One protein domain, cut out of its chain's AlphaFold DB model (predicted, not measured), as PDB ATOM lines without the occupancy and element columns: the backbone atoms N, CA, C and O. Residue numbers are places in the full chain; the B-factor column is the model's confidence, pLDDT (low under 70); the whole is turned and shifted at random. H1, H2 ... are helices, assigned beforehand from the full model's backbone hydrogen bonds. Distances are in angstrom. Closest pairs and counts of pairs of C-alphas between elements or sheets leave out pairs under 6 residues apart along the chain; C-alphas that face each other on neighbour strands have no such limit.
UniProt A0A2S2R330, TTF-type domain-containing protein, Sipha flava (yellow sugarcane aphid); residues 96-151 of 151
ATOM      1  N   ASP A  96     190.412 114.910 154.338       95.50
ATOM      2  CA  ASP A  96     191.205 114.413 155.460       95.50
ATOM      3  C   ASP A  96     192.416 113.584 155.005       95.50
ATOM      4  O   ASP A  96     193.536 113.814 155.467       95.50
ATOM      5  N   ILE A  97     192.231 112.689 154.029       94.00
ATOM      6  CA  ILE A  97     193.326 111.926 153.409       94.00
ATOM      7  C   ILE A  97     194.367 112.880 152.804       94.00
ATOM      8  O   ILE A  97     195.572 112.727 153.032       94.00
ATOM      9  N   SER A  98     193.910 113.896 152.070       94.62
ATOM     10  CA  SER A  98     194.785 114.889 151.437       94.62
ATOM     11  C   SER A  98     195.556 115.713 152.471       94.62
ATOM     12  O   SER A  98     196.765 115.916 152.331       94.62
ATOM     13  N   ARG A  99     194.888 116.128 153.553       96.44
ATOM     14  CA  ARG A  99     195.497 116.844 154.681       96.44
ATOM     15  C   ARG A  99     196.572 115.995 155.355       96.44
ATOM     16  O   ARG A  99     197.694 116.467 155.517       96.44
ATOM     17  N   LYS A 100     196.268 114.737 155.692       96.56
ATOM     18  CA  LYS A 100     197.222 113.794 156.307       96.56
ATOM     19  C   LYS A 100     198.463 113.593 155.440       96.56
ATOM     20  O   LYS A 100     199.583 113.626 155.949       96.56
ATOM     21  N   LYS A 101     198.279 113.459 154.125       97.12
ATOM     22  CA  LYS A 101     199.383 113.353 153.164       97.12
ATOM     23  C   LYS A 101     200.245 114.619 153.132       97.12
ATOM     24  O   LYS A 101     201.469 114.519 153.121       97.12
ATOM     25  N   CYS A 102     199.620 115.797 153.143       97.19
ATOM     26  CA  CYS A 102     200.324 117.079 153.189       97.19
ATOM     27  C   CYS A 102     201.162 117.220 154.470       97.19
ATOM     28  O   CYS A 102     202.349 117.532 154.390       97.19
ATOM     29  N   ILE A 103     200.580 116.904 155.632       97.19
ATOM     30  CA  ILE A 103     201.273 116.941 156.929       97.19
ATOM     31  C   ILE A 103     202.474 115.989 156.928       97.19
ATOM     32  O   ILE A 103     203.583 116.400 157.253       97.19
ATOM     33  N   SER A 104     202.288 114.739 156.495       97.62
ATOM     34  CA  SER A 104     203.374 113.752 156.422       97.62
ATOM     35  C   SER A 104     204.522 114.206 155.509       97.62
ATOM     36  O   SER A 104     205.698 114.030 155.847       97.62
ATOM     37  N   LYS A 105     204.198 114.847 154.378       97.38
ATOM     38  CA  LYS A 105     205.200 115.430 153.482       97.38
ATOM     39  C   LYS A 105     205.942 116.589 154.146       97.38
ATOM     40  O   LYS A 105     207.168 116.602 154.125       97.38
ATOM     41  N   CYS A 106     205.217 117.522 154.763       96.56
ATOM     42  CA  CYS A 106     205.809 118.661 155.462       96.56
ATOM     43  C   CYS A 106     206.770 118.204 156.571       96.56
ATOM     44  O   CYS A 106     207.876 118.729 156.678       96.56
ATOM     45  N   GLU A 107     206.404 117.170 157.332       96.75
ATOM     46  CA  GLU A 107     207.283 116.572 158.342       96.75
ATOM     47  C   GLU A 107     208.544 115.949 157.731       96.75
ATOM     48  O   GLU A 107     209.651 116.155 158.232       96.75
ATOM     49  N   SER A 108     208.406 115.246 156.606       97.31
ATOM     50  CA  SER A 108     209.547 114.678 155.878       97.31
ATOM     51  C   SER A 108     210.508 115.767 155.388       97.31
ATOM     52  O   SER A 108     211.724 115.657 155.566       97.31
ATOM     53  N   ASP A 109     209.967 116.850 154.830       96.38
ATOM     54  CA  ASP A 109     210.744 117.998 154.365       96.38
ATOM     55  C   ASP A 109     211.426 118.714 155.543       96.38
ATOM     56  O   ASP A 109     212.605 119.061 155.465       96.38
ATOM     57  N   ARG A 110     210.736 118.858 156.683       96.56
ATOM     58  CA  ARG A 110     211.296 119.425 157.919       96.56
ATOM     59  C   ARG A 110     212.494 118.619 158.419       96.56
ATOM     60  O   ARG A 110     213.518 119.205 158.778       96.56
ATOM     61  N   LEU A 111     212.402 117.289 158.420       97.00
ATOM     62  CA  LEU A 111     213.502 116.404 158.817       97.00
ATOM     63  C   LEU A 111     214.680 116.481 157.841       97.00
ATOM     64  O   LEU A 111     215.828 116.592 158.275       97.00
ATOM     65  N   ARG A 112     214.408 116.501 156.533       97.19
ATOM     66  CA  ARG A 112     215.439 116.684 155.504       97.19
ATOM     67  C   ARG A 112     216.165 118.018 155.664       97.19
ATOM     68  O   ARG A 112     217.392 118.057 155.623       97.19
ATOM     69  N   ASN A 113     215.425 119.100 155.885       96.62
ATOM     70  CA  ASN A 113     216.000 120.427 156.083       96.62
ATOM     71  C   ASN A 113     216.864 120.478 157.349       96.62
ATOM     72  O   ASN A 113     217.948 121.057 157.320       96.62
ATOM     73  N   ARG A 114     216.444 119.812 158.434       95.50
ATOM     74  CA  ARG A 114     217.263 119.673 159.651       95.50
ATOM     75  C   ARG A 114     218.594 118.975 159.376       95.50
ATOM     76  O   ARG A 114     219.622 119.435 159.860       95.50
ATOM     77  N   GLU A 115     218.586 117.897 158.599       97.31
ATOM     78  CA  GLU A 115     219.806 117.165 158.242       97.31
ATOM     79  C   GLU A 115     220.762 118.017 157.389       97.31
ATOM     80  O   GLU A 115     221.966 118.043 157.637       97.31
ATOM     81  N   ILE A 116     220.228 118.779 156.430       96.44
ATOM     82  CA  ILE A 116     221.023 119.715 155.620       96.44
ATOM     83  C   ILE A 116     221.668 120.780 156.510       96.44
ATOM     84  O   ILE A 116     222.868 121.025 156.402       96.44
ATOM     85  N   MET A 117     220.895 121.382 157.416       95.69
ATOM     86  CA  MET A 117     221.400 122.419 158.317       95.69
ATOM     87  C   MET A 117     222.521 121.904 159.219       95.69
ATOM     88  O   MET A 117     223.525 122.595 159.370       95.69
ATOM     89  N   LYS A 118     222.403 120.683 159.758       94.25
ATOM     90  CA  LYS A 118     223.482 120.056 160.541       94.25
ATOM     91  C   LYS A 118     224.785 119.985 159.748       94.25
ATOM     92  O   LYS A 118     225.809 120.467 160.215       94.25
ATOM     93  N   ARG A 119     224.729 119.492 158.508       93.88
ATOM     94  CA  ARG A 119     225.914 119.393 157.640       93.88
ATOM     95  C   ARG A 119     226.528 120.754 157.332       93.88
ATOM     96  O   ARG A 119     227.747 120.886 157.329       93.88
ATOM     97  N   LEU A 120     225.704 121.770 157.082       93.94
ATOM     98  CA  LEU A 120     226.188 123.133 156.846       93.94
ATOM     99  C   LEU A 120     226.880 123.716 158.083       93.94
ATOM    100  O   LEU A 120     227.908 124.380 157.948       93.94
ATOM    101  N   ILE A 121     226.348 123.445 159.278       91.75
ATOM    102  CA  ILE A 121     226.970 123.844 160.544       91.75
ATOM    103  C   ILE A 121     228.320 123.147 160.705       91.75
ATOM    104  O   ILE A 121     229.309 123.827 160.971       91.75
ATOM    105  N   ASP A 122     228.391 121.835 160.484       91.62
ATOM    106  CA  ASP A 122     229.634 121.069 160.608       91.62
ATOM    107  C   ASP A 122     230.714 121.572 159.642       91.62
ATOM    108  O   ASP A 122     231.860 121.789 160.041       91.62
ATOM    109  N   ILE A 123     230.342 121.839 158.383       91.25
ATOM    110  CA  ILE A 123     231.237 122.441 157.386       91.25
ATOM    111  C   ILE A 123     231.707 123.820 157.860       91.25
ATOM    112  O   ILE A 123     232.902 124.106 157.819       91.25
ATOM    113  N   THR A 124     230.796 124.664 158.348       91.88
ATOM    114  CA  THR A 124     231.127 126.011 158.840       91.88
ATOM    115  C   THR A 124     232.089 125.954 160.026       91.88
ATOM    116  O   THR A 124     233.074 126.691 160.059       91.88
ATOM    117  N   LEU A 125     231.848 125.050 160.980       86.00
ATOM    118  CA  LEU A 125     232.717 124.836 162.135       86.00
ATOM    119  C   LEU A 125     234.100 124.351 161.701       86.00
ATOM    120  O   LEU A 125     235.097 124.934 162.128       86.00
ATOM    121  N   CYS A 126     234.165 123.363 160.804       85.94
ATOM    122  CA  CYS A 126     235.414 122.868 160.231       85.94
ATOM    123  C   CYS A 126     236.206 124.011 159.580       85.94
ATOM    124  O   CYS A 126     237.341 124.281 159.973       85.94
ATOM    125  N   LEU A 127     235.579 124.782 158.687       84.38
ATOM    126  CA  LEU A 127     236.218 125.918 158.019       84.38
ATOM    127  C   LEU A 127     236.671 127.007 159.003       84.38
ATOM    128  O   LEU A 127     237.763 127.550 158.846       84.38
ATOM    129  N   SER A 128     235.885 127.301 160.043       78.75
ATOM    130  CA  SER A 128     236.250 128.287 161.076       78.75
ATOM    131  C   SER A 128     237.411 127.826 161.960       78.75
ATOM    132  O   SER A 128     238.232 128.641 162.377       78.75
ATOM    133  N   SER A 129     237.519 126.517 162.209       69.06
ATOM    134  CA  SER A 129     238.626 125.928 162.965       69.06
ATOM    135  C   SER A 129     239.930 125.913 162.166       69.06
ATOM    136  O   SER A 129     241.001 126.077 162.740       69.06
ATOM    137  N   VAL A 130     239.835 125.803 160.835       67.88
ATOM    138  CA  VAL A 130     240.980 125.896 159.916       67.88
ATOM    139  C   VAL A 130     241.451 127.348 159.749       67.88
ATOM    140  O   VAL A 130     242.632 127.584 159.517       67.88
ATOM    141  N   SER A 131     240.557 128.330 159.900       62.84
ATOM    142  CA  SER A 131     240.816 129.750 159.616       62.84
ATOM    143  C   SER A 131     240.837 130.663 160.854       62.84
ATOM    144  O   SER A 131     240.415 131.801 160.759       62.84
ATOM    145  N   SER A 132     241.277 130.199 162.031       56.31
ATOM    146  CA  SER A 132     241.646 131.030 163.212       56.31
ATOM    147  C   SER A 132     240.766 132.258 163.597       56.31
ATOM    148  O   SER A 132     241.233 133.151 164.304       56.31
ATOM    149  N   ALA A 133     239.474 132.306 163.246       61.12
ATOM    150  CA  ALA A 133     238.567 133.429 163.526       61.12
ATOM    151  C   ALA A 133     237.635 133.122 164.716       61.12
ATOM    152  O   ALA A 133     236.433 132.886 164.570       61.12
ATOM    153  N   VAL A 134     238.207 133.122 165.921       63.44
ATOM    154  CA  VAL A 134     237.561 132.708 167.185       63.44
ATOM    155  C   VAL A 134     236.340 133.568 167.572       63.44
ATOM    156  O   VAL A 134     235.436 133.081 168.251       63.44
ATOM    157  N   GLU A 135     236.247 134.813 167.093       57.72
ATOM    158  CA  GLU A 135     235.193 135.758 167.507       57.72
ATOM    159  C   GLU A 135     233.851 135.549 166.772       57.72
ATOM    160  O   GLU A 135     232.787 135.574 167.393       57.72
ATOM    161  N   HIS A 136     233.874 135.221 165.472       59.88
ATOM    162  CA  HIS A 136     232.655 134.910 164.702       59.88
ATOM    163  C   HIS A 136     231.984 133.604 165.166       59.88
ATOM    164  O   HIS A 136     230.757 133.472 165.125       59.88
ATOM    165  N   ALA A 137     232.771 132.657 165.683       60.34
ATOM    166  CA  ALA A 137     232.272 131.388 166.204       60.34
ATOM    167  C   ALA A 137     231.474 131.529 167.517       60.34
ATOM    168  O   ALA A 137     230.699 130.628 167.838       60.34
ATOM    169  N   ARG A 138     231.624 132.627 168.282       62.56
ATOM    170  CA  ARG A 138     230.814 132.886 169.493       62.56
ATOM    171  C   ARG A 138     229.413 133.390 169.156       62.56
ATOM    172  O   ARG A 138     228.444 132.885 169.719       62.56
ATOM    173  N   LEU A 139     229.298 134.324 168.211       62.31
ATOM    174  CA  LEU A 139     228.008 134.888 167.794       62.31
ATOM    175  C   LEU A 139     227.122 133.838 167.109       62.31
ATOM    176  O   LEU A 139     225.936 133.737 167.423       62.31
ATOM    177  N   LEU A 140     227.707 132.980 166.264       61.75
ATOM    178  CA  LEU A 140     226.984 131.862 165.649       61.75
ATOM    179  C   LEU A 140     226.529 130.824 166.680       61.75
ATOM    180  O   LEU A 140     225.426 130.302 166.565       61.75
ATOM    181  N   ARG A 141     227.314 130.568 167.734       64.44
ATOM    182  CA  ARG A 141     226.926 129.657 168.828       64.44
ATOM    183  C   ARG A 141     225.757 130.200 169.650       64.44
ATOM    184  O   ARG A 141     224.892 129.437 170.069       64.44
ATOM    185  N   HIS A 142     225.702 131.516 169.840       65.12
ATOM    186  CA  HIS A 142     224.591 132.174 170.522       65.12
ATOM    187  C   HIS A 142     223.315 132.176 169.663       65.12
ATOM    188  O   HIS A 142     222.231 131.896 170.172       65.12
ATOM    189  N   ALA A 143     223.445 132.398 168.349       61.59
ATOM    190  CA  ALA A 143     222.344 132.251 167.396       61.59
ATOM    191  C   ALA A 143     221.842 130.794 167.303       61.59
ATOM    192  O   ALA A 143     220.636 130.562 167.247       61.59
ATOM    193  N   LEU A 144     222.747 129.809 167.371       58.75
ATOM    194  CA  LEU A 144     222.430 128.376 167.418       58.75
ATOM    195  C   LEU A 144     221.648 127.990 168.683       58.75
ATOM    196  O   LEU A 144     220.664 127.264 168.588       58.75
ATOM    197  N   ASN A 145     222.027 128.518 169.852       58.47
ATOM    198  CA  ASN A 145     221.293 128.280 171.100       58.47
ATOM    199  C   ASN A 145     219.895 128.917 171.090       58.47
ATOM    200  O   ASN A 145     218.949 128.321 171.597       58.47
ATOM    201  N   TYR A 146     219.742 130.093 170.476       60.19
ATOM    202  CA  TYR A 146     218.441 130.753 170.344       60.19
ATOM    203  C   TYR A 146     217.492 129.975 169.410       60.19
ATOM    204  O   TYR A 146     216.313 129.820 169.712       60.19
ATOM    205  N   TYR A 147     218.015 129.396 168.322       56.22
ATOM    206  CA  TYR A 147     217.241 128.542 167.409       56.22
ATOM    207  C   TYR A 147     216.877 127.169 167.996       56.22
ATOM    208  O   TYR A 147     215.842 126.614 167.631       56.22
ATOM    209  N   GLN A 148     217.688 126.626 168.906       52.94
ATOM    210  CA  GLN A 148     217.400 125.369 169.606       52.94
ATOM    211  C   GLN A 148     216.353 125.538 170.728       52.94
ATOM    212  O   GLN A 148     215.730 124.558 171.120       52.94
ATOM    213  N   PHE A 149     216.174 126.757 171.257       47.81
ATOM    214  CA  PHE A 149     215.264 127.057 172.374       47.81
ATOM    215  C   PHE A 149     213.860 127.516 171.927       47.81
ATOM    216  O   PHE A 149     212.924 127.481 172.717       47.81
ATOM    217  N   ILE A 150     213.700 127.948 170.670       49.28
ATOM    218  CA  ILE A 150     212.431 128.476 170.124       49.28
ATOM    219  C   ILE A 150     211.621 127.421 169.325       49.28
ATOM    220  O   ILE A 150     210.497 127.697 168.912       49.28
ATOM    221  N   ILE A 151     212.131 126.196 169.130       42.94
ATOM    222  CA  ILE A 151     211.511 125.121 168.314       42.94
ATOM    223  C   ILE A 151     211.418 123.821 169.112       42.94
ATOM    224  O   ILE A 151     210.433 123.076 168.901       42.94
TER     225      ILE A 151
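This is residues 96 to 151 of the 151 residues of the protein "TTF-type domain-containing protein" of Sipha flava (yellow sugarcane aphid) (UniProt A0A2S2R330). One long straight helix, H1, makes the length of the model, and after a tight turn at its far end a shorter helix, H2, folds back beside its second half, giving a loose, unequal J. Residues 96 to 120 of H1 stand free, with no C-alpha 8 or more residues away along the chain within 10 A of them. The printed part has 56 residues with two named helices, H1 then H2, and no named strand; the class is all helix. The whole is extended, with a radius of gyration of the C-alphas of 16.2 A, and spans 53 by 21 by 8 A.

H1 takes residues 96 to 130 and measures 51.3 A from first to last C-alpha. It begins at C-alpha 96, at (191.205, 114.413, 155.460), and ends at C-alpha 130, at (240.980, 125.896, 159.916). H2 takes residues 136 to 149 and measures 20.6 A; its last C-alpha, 149, is at (215.264, 127.057, 172.374).

H1 and H2 are close but not clearly touching, with 2 pairs of C-alphas within 8 A. Their closest C-alphas, those of Ser 128 and Ala 137, are 7.2 A apart. The two helices run opposite ways at a shallow tilt of 23 degrees, and their centres are 17.7 A apart. In both H1 and H2 every O i to N i+4 pair is within hydrogen-bond range. Residues 145 to 151, of which 145 to 149 belong to H2, stand free.

The outline is a rod, and the two C-alphas farthest apart, those of Asp 96 and Ser 132, are 53.7 A apart. The printed part has no cut, and the link from H1 to H2, 5 residues, is tight. Residue 151 is the chain's last. The mean pLDDT of the printed part is 79.8; residues 129 to 151 are under 70, and H2 has a mean of 59 against 93 for H1.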